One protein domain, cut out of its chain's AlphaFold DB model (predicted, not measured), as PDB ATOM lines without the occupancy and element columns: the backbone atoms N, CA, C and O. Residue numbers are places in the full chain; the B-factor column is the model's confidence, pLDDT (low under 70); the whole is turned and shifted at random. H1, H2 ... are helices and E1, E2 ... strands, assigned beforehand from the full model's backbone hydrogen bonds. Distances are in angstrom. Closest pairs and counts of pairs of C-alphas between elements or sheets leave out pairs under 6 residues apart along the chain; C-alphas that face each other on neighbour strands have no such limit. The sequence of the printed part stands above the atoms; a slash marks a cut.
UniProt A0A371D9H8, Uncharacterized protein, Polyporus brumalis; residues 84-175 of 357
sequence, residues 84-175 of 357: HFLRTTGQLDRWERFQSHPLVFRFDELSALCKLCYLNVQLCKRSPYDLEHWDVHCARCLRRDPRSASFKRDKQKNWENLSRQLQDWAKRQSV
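AT A GLANCE: This is residues 84 to 175 of the 357 residues of an uncharacterized protein of Polyporus brumalis (UniProt A0A371D9H8). A small sheet of three strands has helix H2 over it, while H1 grazes it near E1 and the long helix H3 slants away as an arm; residues 163 to 175, of which 163 to 173 belong to H3, stick out. The 92 printed residues, mostly helix by class, run H1, E1, E2, E3, H2, H3; the antiparallel sheet E1 E2 E3 is a meander, each strand the neighbour of the one before. The whole is only just compact, close to loose, with a radius of gyration of the C-alphas of 14.7 A and spans of 42 by 41 by 22 A.

IN THESE COORDINATES: H1, residues 89 to 100, begins at C-alpha 89 (101.019, 174.070, 116.813). E1 is 104 to 108, E2 111 to 114, E3 120 to 122, H2 132 to 142. H3, 149 to 173, 36.1 A long, ends at C-alpha 173 (124.196, 154.446, 106.593).

HOW THE PARTS SIT: N 105 and O 113 of hairpin E1 and E2 are 2.9 A apart; N 121 and O 112 of hairpin E2 and E3, 2.8 A. H2 lies over E2 at a height over the sheet of 9.8 A; the closest C-alphas of E3 and H2, Val 121 and Trp 134, are 6.7 A apart. H1 only grazes the sheet. H3 is apart from H1 and H2. In H1, H2 and H3 every O i to N i+4 pair is within hydrogen-bond range.

THE WHOLE: The printed part has no cut and no long link. Residues 84 to 86, 127 to 130 and 173 to 175 are under pLDDT 70.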
ATOM      1  N   HIS A  84     112.738 171.085 112.702       55.69
ATOM      2  CA  HIS A  84     112.407 171.587 111.368       55.69
ATOM      3  C   HIS A  84     111.177 170.931 110.714       55.69
ATOM      4  O   HIS A  84     110.611 171.504 109.782       55.69
ATOM      5  N   PHE A  85     110.736 169.760 111.185       57.97
ATOM      6  CA  PHE A  85     109.538 169.089 110.663       57.97
ATOM      7  C   PHE A  85     108.236 169.500 111.368       57.97
ATOM      8  O   PHE A  85     107.156 169.150 110.894       57.97
ATOM      9  N   LEU A  86     108.313 170.264 112.464       65.31
ATOM     10  CA  LEU A  86     107.150 170.708 113.232       65.31
ATOM     11  C   LEU A  86     106.621 172.019 112.638       65.31
ATOM     12  O   LEU A  86     107.135 173.098 112.922       65.31
ATOM     13  N   ARG A  87     105.620 171.918 111.759       72.94
ATOM     14  CA  ARG A  87     105.039 173.062 111.036       72.94
ATOM     15  C   ARG A  87     103.796 173.638 111.704       72.94
ATOM     16  O   ARG A  87     103.460 174.788 111.450       72.94
ATOM     17  N   THR A  88     103.096 172.846 112.513       80.56
ATOM     18  CA  THR A  88     101.838 173.251 113.152       80.56
ATOM     19  C   THR A  88     101.947 173.227 114.673       80.56
ATOM     20  O   THR A  88     102.714 172.450 115.241       80.56
ATOM     21  N   THR A  89     101.142 174.054 115.344       81.31
ATOM     22  CA  THR A  89     101.019 174.070 116.813       81.31
ATOM     23  C   THR A  89     100.662 172.690 117.362       81.31
ATOM     24  O   THR A  89     101.330 172.198 118.261       81.31
ATOM     25  N   GLY A  90      99.726 171.979 116.721       80.00
ATOM     26  CA  GLY A  90      99.380 170.607 117.112       80.00
ATOM     27  C   GLY A  90     100.539 169.602 117.001       80.00
ATOM     28  O   GLY A  90     100.614 168.661 117.789       80.00
ATOM     29  N   GLN A  91     101.477 169.789 116.062       78.25
ATOM     30  CA  GLN A  91     102.688 168.961 115.985       78.25
ATOM     31  C   GLN A  91     103.681 169.286 117.110       78.25
ATOM     32  O   GLN A  91     104.320 168.365 117.623       78.25
ATOM     33  N   LEU A  92     103.798 170.559 117.505       81.50
ATOM     34  CA  LEU A  92     104.626 170.992 118.636       81.50
ATOM     35  C   LEU A  92     104.091 170.432 119.958       81.50
ATOM     36  O   LEU A  92     104.837 169.752 120.658       81.50
ATOM     37  N   ASP A  93     102.798 170.599 120.237       83.56
ATOM     38  CA  ASP A  93     102.159 170.084 121.459       83.56
ATOM     39  C   ASP A  93     102.319 168.565 121.575       83.56
ATOM     40  O   ASP A  93     102.626 168.005 122.633       83.56
ATOM     41  N   ARG A  94     102.156 167.866 120.446       84.25
ATOM     42  CA  ARG A  94     102.391 166.428 120.369       84.25
ATOM     43  C   ARG A  94     103.845 166.080 120.679       84.25
ATOM     44  O   ARG A  94     104.087 165.146 121.443       84.25
ATOM     45  N   TRP A  95     104.801 166.791 120.089       83.94
ATOM     46  CA  TRP A  95     106.228 166.571 120.321       83.94
ATOM     47  C   TRP A  95     106.591 166.773 121.798       83.94
ATOM     48  O   TRP A  95     107.211 165.889 122.389       83.94
ATOM     49  N   GLU A  96     106.119 167.854 122.424       86.31
ATOM     50  CA  GLU A  96     106.333 168.136 123.851       86.31
ATOM     51  C   GLU A  96     105.715 167.055 124.748       86.31
ATOM     52  O   GLU A  96     106.342 166.578 125.705       86.31
ATOM     53  N   ARG A  97     104.510 166.583 124.406       87.75
ATOM     54  CA  ARG A  97     103.855 165.489 125.129       87.75
ATOM     55  C   ARG A  97     104.644 164.189 125.017       87.75
ATOM     56  O   ARG A  97     104.890 163.559 126.038       87.75
ATOM     57  N   PHE A  98     105.085 163.782 123.824       89.75
ATOM     58  CA  PHE A  98     105.885 162.559 123.664       89.75
ATOM     59  C   PHE A  98     107.263 162.664 124.327       89.75
ATOM     60  O   PHE A  98     107.731 161.677 124.894       89.75
ATOM     61  N   GLN A  99     107.891 163.843 124.305       87.31
ATOM     62  CA  GLN A  99     109.188 164.075 124.940       87.31
ATOM     63  C   GLN A  99     109.109 164.003 126.472       87.31
ATOM     64  O   GLN A  99     110.006 163.456 127.113       87.31
ATOM     65  N   SER A 100     108.028 164.513 127.063       89.25
ATOM     66  CA  SER A 100     107.793 164.459 128.512       89.25
ATOM     67  C   SER A 100     107.205 163.123 128.993       89.25
ATOM     68  O   SER A 100     107.236 162.823 130.190       89.25
ATOM     69  N   HIS A 101     106.695 162.284 128.086       92.25
ATOM     70  CA  HIS A 101     105.974 161.070 128.457       92.25
ATOM     71  C   HIS A 101     106.912 159.941 128.946       92.25
ATOM     72  O   HIS A 101     107.770 159.455 128.206       92.25
ATOM     73  N   PRO A 102     106.698 159.383 130.153       92.75
ATOM     74  CA  PRO A 102     107.661 158.483 130.800       92.75
ATOM     75  C   PRO A 102     107.800 157.100 130.144       92.75
ATOM     76  O   PRO A 102     108.790 156.396 130.370       92.75
ATOM     77  N   LEU A 103     106.796 156.682 129.367       93.44
ATOM     78  CA  LEU A 103     106.777 155.382 128.679       93.44
ATOM     79  C   LEU A 103     107.299 155.436 127.241       93.44
ATOM     80  O   LEU A 103     107.435 154.383 126.613       93.44
ATOM     81  N   VAL A 104     107.586 156.626 126.715       94.19
ATOM     82  CA  VAL A 104     108.127 156.783 125.364       94.19
ATOM     83  C   VAL A 104     109.629 156.549 125.430       94.19
ATOM     84  O   VAL A 104     110.329 157.121 126.260       94.19
ATOM     85  N   PHE A 105     110.135 155.648 124.589       90.44
ATOM     86  CA  PHE A 105     111.576 155.432 124.451       90.44
ATOM     87  C   PHE A 105     112.149 156.260 123.300       90.44
ATOM     88  O   PHE A 105     113.167 156.929 123.445       90.44
ATOM     89  N   ARG A 106     111.459 156.222 122.163       88.12
ATOM     90  CA  ARG A 106     111.752 156.979 120.949       88.12
ATOM     91  C   ARG A 106     110.424 157.291 120.276       88.12
ATOM     92  O   ARG A 106     109.497 156.492 120.390       88.12
ATOM     93  N   PHE A 107     110.329 158.403 119.572       89.31
ATOM     94  CA  PHE A 107     109.178 158.684 118.733       89.31
ATOM     95  C   PHE A 107     109.642 159.287 117.412       89.31
ATOM     96  O   PHE A 107     110.641 159.996 117.359       89.31
ATOM     97  N   ASP A 108     108.910 158.947 116.364       85.56
ATOM     98  CA  ASP A 108     109.027 159.491 115.026       85.56
ATOM     99  C   ASP A 108     107.695 160.207 114.671       85.56
ATOM    100  O   ASP A 108     106.742 160.215 115.457       85.56
ATOM    101  N   GLU A 109     107.581 160.783 113.472       81.38
ATOM    102  CA  GLU A 109     106.425 161.597 113.058       81.38
ATOM    103  C   GLU A 109     105.127 160.779 113.047       81.38
ATOM    104  O   GLU A 109     104.044 161.284 113.334       81.38
ATOM    105  N   LEU A 110     105.239 159.482 112.758       85.75
ATOM    106  CA  LEU A 110     104.107 158.577 112.570       85.75
ATOM    107  C   LEU A 110     104.136 157.368 113.499       85.75
ATOM    108  O   LEU A 110     103.320 156.461 113.345       85.75
ATOM    109  N   SER A 111     105.074 157.303 114.438       90.00
ATOM    110  CA  SER A 111     105.154 156.151 115.326       90.00
ATOM    111  C   SER A 111     105.845 156.463 116.642       90.00
ATOM    112  O   SER A 111     106.771 157.261 116.673       90.00
ATOM    113  N   ALA A 112     105.435 155.814 117.727       92.38
ATOM    114  CA  ALA A 112     106.095 155.910 119.024       92.38
ATOM    115  C   ALA A 112     106.488 154.523 119.537       92.38
ATOM    116  O   ALA A 112     105.705 153.574 119.526       92.38
ATOM    117  N   LEU A 113     107.718 154.411 120.027       94.19
ATOM    118  CA  LEU A 113     108.288 153.186 120.561       94.19
ATOM    119  C   LEU A 113     108.081 153.120 122.076       94.19
ATOM    120  O   LEU A 113     108.589 153.949 122.836       94.19
ATOM    121  N   CYS A 114     107.367 152.089 122.522       95.56
ATOM    122  CA  CYS A 114     107.103 151.853 123.937       95.56
ATOM    123  C   CYS A 114     108.316 151.301 124.680       95.56
ATOM    124  O   CYS A 114     108.864 150.260 124.330       95.56
ATOM    125  N   LYS A 115     108.679 151.950 125.787       93.75
ATOM    126  CA  LYS A 115     109.796 151.548 126.644       93.75
ATOM    127  C   LYS A 115     109.576 150.212 127.360       93.75
ATOM    128  O   LYS A 115     110.537 149.508 127.663       93.75
ATOM    129  N   LEU A 116     108.327 149.864 127.668       94.81
ATOM    130  CA  LEU A 116     108.018 148.653 128.436       94.81
ATOM    131  C   LEU A 116     108.099 147.395 127.570       94.81
ATOM    132  O   LEU A 116     108.711 146.403 127.972       94.81
ATOM    133  N   CYS A 117     107.478 147.442 126.390       95.31
ATOM    134  CA  CYS A 117     107.296 146.276 125.526       95.31
ATOM    135  C   CYS A 117     108.040 146.349 124.185       95.31
ATOM    136  O   CYS A 117     107.941 145.397 123.413       95.31
ATOM    137  N   TYR A 118     108.750 147.446 123.896       94.00
ATOM    138  CA  TYR A 118     109.459 147.708 122.633       94.00
ATOM    139  C   TYR A 118     108.591 147.596 121.372       94.00
ATOM    140  O   TYR A 118     109.107 147.438 120.270       94.00
ATOM    141  N   LEU A 119     107.266 147.684 121.515       95.38
ATOM    142  CA  LEU A 119     106.364 147.734 120.374       95.38
ATOM    143  C   LEU A 119     106.406 149.134 119.759       95.38
ATOM    144  O   LEU A 119     106.254 150.125 120.478       95.38
ATOM    145  N   ASN A 120     106.580 149.192 118.440       94.31
ATOM    146  CA  ASN A 120     106.443 150.429 117.687       94.31
ATOM    147  C   ASN A 120     104.959 150.666 117.362       94.31
ATOM    148  O   ASN A 120     104.371 149.946 116.553       94.31
ATOM    149  N   VAL A 121     104.340 151.619 118.054       94.31
ATOM    150  CA  VAL A 121     102.923 151.969 117.921       94.31
ATOM    151  C   VAL A 121     102.784 152.959 116.778       94.31
ATOM    152  O   VAL A 121     103.400 154.021 116.814       94.31
ATOM    153  N   GLN A 122     101.983 152.624 115.771       92.38
ATOM    154  CA  GLN A 122     101.682 153.561 114.694       92.38
ATOM    155  C   GLN A 122     100.722 154.636 115.197       92.38
ATOM    156  O   GLN A 122      99.694 154.336 115.801       92.38
ATOM    157  N   LEU A 123     101.094 155.879 114.936       88.56
ATOM    158  CA  LEU A 123     100.300 157.066 115.186       88.56
ATOM    159  C   LEU A 123      99.595 157.419 113.873       88.56
ATOM    160  O   LEU A 123     100.137 157.202 112.783       88.56
ATOM    161  N   CYS A 124      98.367 157.917 113.950       83.44
ATOM    162  CA  CYS A 124      97.608 158.209 112.743       83.44
ATOM    163  C   CYS A 124      98.263 159.337 111.940       83.44
ATOM    164  O   CYS A 124      98.674 160.361 112.481       83.44
ATOM    165  N   LYS A 125      98.322 159.152 110.617       72.81
ATOM    166  CA  LYS A 125      98.833 160.157 109.672       72.81
ATOM    167  C   LYS A 125      97.912 161.367 109.541       72.81
ATOM    168  O   LYS A 125      98.375 162.451 109.216       72.81
ATOM    169  N   ARG A 126      96.601 161.152 109.699       71.75
ATOM    170  CA  ARG A 126      95.567 162.155 109.399       71.75
ATOM    171  C   ARG A 126      95.254 163.057 110.580       71.75
ATOM    172  O   ARG A 126      94.828 164.183 110.366       71.75
ATOM    173  N   SER A 127      95.470 162.570 111.797       68.69
ATOM    174  CA  SER A 127      95.253 163.358 112.999       68.69
ATOM    175  C   SER A 127      96.613 163.722 113.599       68.69
ATOM    176  O   SER A 127      97.294 162.857 114.158       68.69
ATOM    177  N   PRO A 128      97.041 164.998 113.510       57.91
ATOM    178  CA  PRO A 128      98.205 165.461 114.264       57.91
ATOM    179  C   PRO A 128      98.000 165.275 115.777       57.91
ATOM    180  O   PRO A 128      98.982 165.224 116.510       57.91
ATOM    181  N   TYR A 129      96.753 165.071 116.213       61.00
ATOM    182  CA  TYR A 129      96.323 164.889 117.594       61.00
ATOM    183  C   TYR A 129      96.214 163.434 118.046       61.00
ATOM    184  O   TYR A 129      95.714 163.203 119.142       61.00
ATOM    185  N   ASP A 130      96.633 162.447 117.244       68.94
ATOM    186  CA  ASP A 130      96.314 161.044 117.536       68.94
ATOM    187  C   ASP A 130      97.202 160.408 118.620       68.94
ATOM    188  O   ASP A 130      97.992 159.483 118.407       68.94
ATOM    189  N   LEU A 131      97.072 160.969 119.815       79.69
ATOM    190  CA  LEU A 131      97.540 160.460 121.091       79.69
ATOM    191  C   LEU A 131      96.670 159.292 121.555       79.69
ATOM    192  O   LEU A 131      97.142 158.474 122.334       79.69
ATOM    193  N   GLU A 132      95.447 159.153 121.040       87.81
ATOM    194  CA  GLU A 132      94.513 158.100 121.440       87.81
ATOM    195  C   GLU A 132      95.100 156.708 121.210       87.81
ATOM    196  O   GLU A 132      95.088 155.867 122.107       87.81
ATOM    197  N   HIS A 133      95.710 156.466 120.046       91.00
ATOM    198  CA  HIS A 133      96.360 155.185 119.753       91.00
ATOM    199  C   HIS A 133      97.502 154.875 120.728       91.00
ATOM    200  O   HIS A 133      97.697 153.724 121.141       91.00
ATOM    201  N   TRP A 134      98.252 155.906 121.115       93.38
ATOM    202  CA  TRP A 134      99.319 155.780 122.095       93.38
ATOM    203  C   TRP A 134      98.780 155.547 123.508       93.38
ATOM    204  O   TRP A 134      99.266 154.660 124.211       93.38
ATOM    205  N   ASP A 135      97.744 156.273 123.909       92.75
ATOM    206  CA  ASP A 135      97.130 156.189 125.231       92.75
ATOM    207  C   ASP A 135      96.423 154.833 125.415       92.75
ATOM    208  O   ASP A 135      96.604 154.162 126.438       92.75
ATOM    209  N   VAL A 136      95.733 154.339 124.380       94.62
ATOM    210  CA  VAL A 136      95.165 152.980 124.326       94.62
ATOM    211  C   VAL A 136      96.265 151.927 124.455       94.62
ATOM    212  O   VAL A 136      96.113 150.947 125.200       94.62
ATOM    213  N   HIS A 137      97.396 152.117 123.766       95.50
ATOM    214  CA  HIS A 137      98.546 151.239 123.935       95.50
ATOM    215  C   HIS A 137      99.068 151.280 125.373       95.50
ATOM    216  O   HIS A 137      99.276 150.218 125.959       95.50
ATOM    217  N   CYS A 138      99.254 152.464 125.955       95.12
ATOM    218  CA  CYS A 138      99.758 152.633 127.313       95.12
ATOM    219  C   CYS A 138      98.850 151.943 128.331       95.12
ATOM    220  O   CYS A 138      99.335 151.131 129.121       95.12
ATOM    221  N   ALA A 139      97.534 152.153 128.248       95.62
ATOM    222  CA  ALA A 139      96.557 151.482 129.099       95.62
ATOM    223  C   ALA A 139      96.643 149.952 128.971       95.62
ATOM    224  O   ALA A 139      96.673 149.236 129.974       95.62
ATOM    225  N   ARG A 140      96.741 149.421 127.743       96.06
ATOM    226  CA  ARG A 140      96.883 147.974 127.512       96.06
ATOM    227  C   ARG A 140      98.234 147.441 127.993       96.06
ATOM    228  O   ARG A 140      98.289 146.325 128.502       96.06
ATOM    229  N   CYS A 141      99.312 148.196 127.815       95.75
ATOM    230  CA  CYS A 141     100.667 147.795 128.180       95.75
ATOM    231  C   CYS A 141     100.833 147.743 129.701       95.75
ATOM    232  O   CYS A 141     101.349 146.759 130.220       95.75
ATOM    233  N   LEU A 142     100.318 148.751 130.412       95.00
ATOM    234  CA  LEU A 142     100.371 148.844 131.872       95.00
ATOM    235  C   LEU A 142      99.488 147.805 132.574       95.00
ATOM    236  O   LEU A 142      99.833 147.344 133.656       95.00
ATOM    237  N   ARG A 143      98.372 147.398 131.953       96.12
ATOM    238  CA  ARG A 143      97.518 146.311 132.468       96.12
ATOM    239  C   ARG A 143      98.149 144.924 132.328       96.12
ATOM    240  O   ARG A 143      97.672 143.981 132.954       96.12
ATOM    241  N   ARG A 144      99.175 144.757 131.486       94.50
ATOM    242  CA  ARG A 144      99.860 143.466 131.345       94.50
ATOM    243  C   ARG A 144     100.807 143.260 132.519       94.50
ATOM    244  O   ARG A 144     101.603 144.133 132.843       94.50
ATOM    245  N   ASP A 145     100.776 142.063 133.096       91.75
ATOM    246  CA  ASP A 145     101.739 141.685 134.125       91.75
ATOM    247  C   ASP A 145     103.146 141.549 133.503       91.75
ATOM    248  O   ASP A 145     103.346 140.682 132.637       91.75
ATOM    249  N   PRO A 146     104.143 142.347 133.938       91.62
ATOM    250  CA  PRO A 146     105.510 142.264 133.430       91.62
ATOM    251  C   PRO A 146     106.188 140.919 133.733       91.62
ATOM    252  O   PRO A 146     107.172 140.560 133.082       91.62
ATOM    253  N   ARG A 147     105.683 140.155 134.711       91.81
ATOM    254  CA  ARG A 147     106.195 138.823 135.056       91.81
ATOM    255  C   ARG A 147     105.609 137.721 134.177       91.81
ATOM    256  O   ARG A 147     106.206 136.642 134.111       91.81
ATOM    257  N   SER A 148     104.509 137.990 133.472       95.88
ATOM    258  CA  SER A 148     103.841 136.998 132.632       95.88
ATOM    259  C   SER A 148     104.742 136.497 131.497       95.88
ATOM    260  O   SER A 148     105.485 137.246 130.854       95.88
ATOM    261  N   ALA A 149     104.674 135.192 131.222       95.25
ATOM    262  CA  ALA A 149     105.481 134.561 130.178       95.25
ATOM    263  C   ALA A 149     105.111 135.043 128.762       95.25
ATOM    264  O   ALA A 149     105.955 135.031 127.867       95.25
ATOM    265  N   SER A 150     103.860 135.458 128.537       94.00
ATOM    266  CA  SER A 150     103.431 136.082 127.280       94.00
ATOM    267  C   SER A 150     104.082 137.450 127.096       94.00
ATOM    268  O   SER A 150     104.661 137.697 126.045       94.00
ATOM    269  N   PHE A 151     104.089 138.298 128.132       95.06
ATOM    270  CA  PHE A 151     104.733 139.610 128.065       95.06
ATOM    271  C   PHE A 151     106.237 139.504 127.803       95.06
ATOM    272  O   PHE A 151     106.760 140.219 126.953       95.06
ATOM    273  N   LYS A 152     106.933 138.577 128.474       95.44
ATOM    274  CA  LYS A 152     108.365 138.332 128.234       95.44
ATOM    275  C   LYS A 152     108.645 137.901 126.792       95.44
ATOM    276  O   LYS A 152     109.571 138.427 126.180       95.44
ATOM    277  N   ARG A 153     107.829 136.993 126.237       96.38
ATOM    278  CA  ARG A 153     107.946 136.549 124.835       96.38
ATOM    279  C   ARG A 153     107.690 137.684 123.846       96.38
ATOM    280  O   ARG A 153     108.486 137.868 122.932       96.38
ATOM    281  N   ASP A 154     106.629 138.462 124.049       95.31
ATOM    282  CA  ASP A 154     106.313 139.619 123.202       95.31
ATOM    283  C   ASP A 154     107.435 140.661 123.251       95.31
ATOM    284  O   ASP A 154     107.888 141.138 122.214       95.31
ATOM    285  N   LYS A 155     107.926 140.979 124.455       94.62
ATOM    286  CA  LYS A 155     109.018 141.935 124.661       94.62
ATOM    287  C   LYS A 155     110.294 141.491 123.947       94.62
ATOM    288  O   LYS A 155     110.914 142.306 123.272       94.62
ATOM    289  N   GLN A 156     110.657 140.213 124.068       95.81
ATOM    290  CA  GLN A 156     111.818 139.640 123.389       95.81
ATOM    291  C   GLN A 156     111.668 139.708 121.864       95.81
ATOM    292  O   GLN A 156     112.555 140.204 121.177       95.81
ATOM    293  N   LYS A 157     110.512 139.293 121.332       96.62
ATOM    294  CA  LYS A 157     110.224 139.346 119.893       96.62
ATOM    295  C   LYS A 157     110.280 140.776 119.346       96.62
ATOM    296  O   LYS A 157     110.824 141.018 118.272       96.62
ATOM    297  N   ASN A 158     109.714 141.731 120.077       94.88
ATOM    298  CA  ASN A 158     109.741 143.137 119.689       94.88
ATOM    299  C   ASN A 158     111.164 143.707 119.732       94.88
ATOM    300  O   ASN A 158     111.547 144.445 118.827       94.88
ATOM    301  N   TRP A 159     111.961 143.319 120.730       91.94
ATOM    302  CA  TRP A 159     113.372 143.686 120.814       91.94
ATOM    303  C   TRP A 159     114.189 143.140 119.636       91.94
ATOM    304  O   TRP A 159     114.965 143.880 119.043       91.94
ATOM    305  N   GLU A 160     113.981 141.882 119.248       94.50
ATOM    306  CA  GLU A 160     114.641 141.274 118.083       94.50
ATOM    307  C   GLU A 160     114.266 141.962 116.763       94.50
ATOM    308  O   GLU A 160     115.105 142.132 115.878       94.50
ATOM    309  N   ASN A 161     113.011 142.398 116.626       93.75
ATOM    310  CA  ASN A 161     112.587 143.182 115.468       93.75
ATOM    311  C   ASN A 161     113.244 144.567 115.456       93.75
ATOM    312  O   ASN A 161     113.717 145.008 114.409       93.75
ATOM    313  N   LEU A 162     113.303 145.237 116.611       87.31
ATOM    314  CA  LEU A 162     113.944 146.543 116.746       87.31
ATOM    315  C   LEU A 162     115.449 146.461 116.467       87.31
ATOM    316  O   LEU A 162     115.979 147.277 115.719       87.31
ATOM    317  N   SER A 163     116.143 145.465 117.021       87.62
ATOM    318  CA  SER A 163     117.580 145.284 116.802       87.62
ATOM    319  C   SER A 163     117.895 145.010 115.333       87.62
ATOM    320  O   SER A 163     118.841 145.585 114.799       87.62
ATOM    321  N   ARG A 164     117.057 144.224 114.643       92.62
ATOM    322  CA  ARG A 164     117.168 144.012 113.194       92.62
ATOM    323  C   ARG A 164     116.983 145.309 112.411       92.62
ATOM    324  O   ARG A 164     117.799 145.605 111.549       92.62
ATOM    325  N   GLN A 165     115.967 146.108 112.742       85.25
ATOM    326  CA  GLN A 165     115.752 147.412 112.106       85.25
ATOM    327  C   GLN A 165     116.945 148.355 112.303       85.25
ATOM    328  O   GLN A 165     117.356 149.019 111.355       85.25
ATOM    329  N   LEU A 166     117.532 148.384 113.503       81.50
ATOM    330  CA  LEU A 166     118.720 149.191 113.791       81.50
ATOM    331  C   LEU A 166     119.953 148.698 113.026       81.50
ATOM    332  O   LEU A 166     120.698 149.514 112.490       81.50
ATOM    333  N   GLN A 167     120.153 147.381 112.921       85.19
ATOM    334  CA  GLN A 167     121.238 146.805 112.121       85.19
ATOM    335  C   GLN A 167     121.070 147.105 110.631       85.19
ATOM    336  O   GLN A 167     122.035 147.477 109.968       85.19
ATOM    337  N   ASP A 168     119.858 146.963 110.097       85.69
ATOM    338  CA  ASP A 168     119.567 147.262 108.696       85.69
ATOM    339  C   ASP A 168     119.724 148.755 108.400       85.69
ATOM    340  O   ASP A 168     120.231 149.125 107.342       85.69
ATOM    341  N   TRP A 169     119.341 149.621 109.341       81.31
ATOM    342  CA  TRP A 169     119.587 151.056 109.248       81.31
ATOM    343  C   TRP A 169     121.089 151.373 109.258       81.31
ATOM    344  O   TRP A 169     121.556 152.075 108.364       81.31
ATOM    345  N   ALA A 170     121.861 150.795 110.182       76.31
ATOM    346  CA  ALA A 170     123.310 151.000 110.261       76.31
ATOM    347  C   ALA A 170     124.031 150.543 108.979       76.31
ATOM    348  O   ALA A 170     124.876 151.262 108.451       76.31
ATOM    349  N   LYS A 171     123.634 149.393 108.416       84.12
ATOM    350  CA  LYS A 171     124.154 148.897 107.129       84.12
ATOM    351  C   LYS A 171     123.830 149.819 105.954       84.12
ATOM    352  O   LYS A 171     124.580 149.849 104.985       84.12
ATOM    353  N   ARG A 172     122.702 150.535 105.996       79.69
ATOM    354  CA  ARG A 172     122.330 151.508 104.954       79.69
ATOM    355  C   ARG A 172     123.107 152.815 105.100       79.69
ATOM    356  O   ARG A 172     123.481 153.385 104.083       79.69
ATOM    357  N   GLN A 173     123.380 153.253 106.330       67.69
ATOM    358  CA  GLN A 173     124.196 154.446 106.593       67.69
ATOM    359  C   GLN A 173     125.631 154.277 106.080       67.69
ATOM    360  O   GLN A 173     126.145 155.157 105.391       67.69
ATOM    361  N   SER A 174     126.231 153.097 106.269       60.75
ATOM    362  CA  SER A 174     127.606 152.814 105.822       60.75
ATOM    363  C   SER A 174     127.824 152.837 104.301       60.75
ATOM    364  O   SER A 174     128.957 152.709 103.852       60.75
ATOM    365  N   VAL A 175     126.766 152.959 103.491       59.84
ATOM    366  CA  VAL A 175     126.879 153.035 102.021       59.84
ATOM    367  C   VAL A 175     126.925 154.492 101.529       59.84
ATOM    368  O   VAL A 175     127.371 154.740 100.412       59.84
TER     369      VAL A 175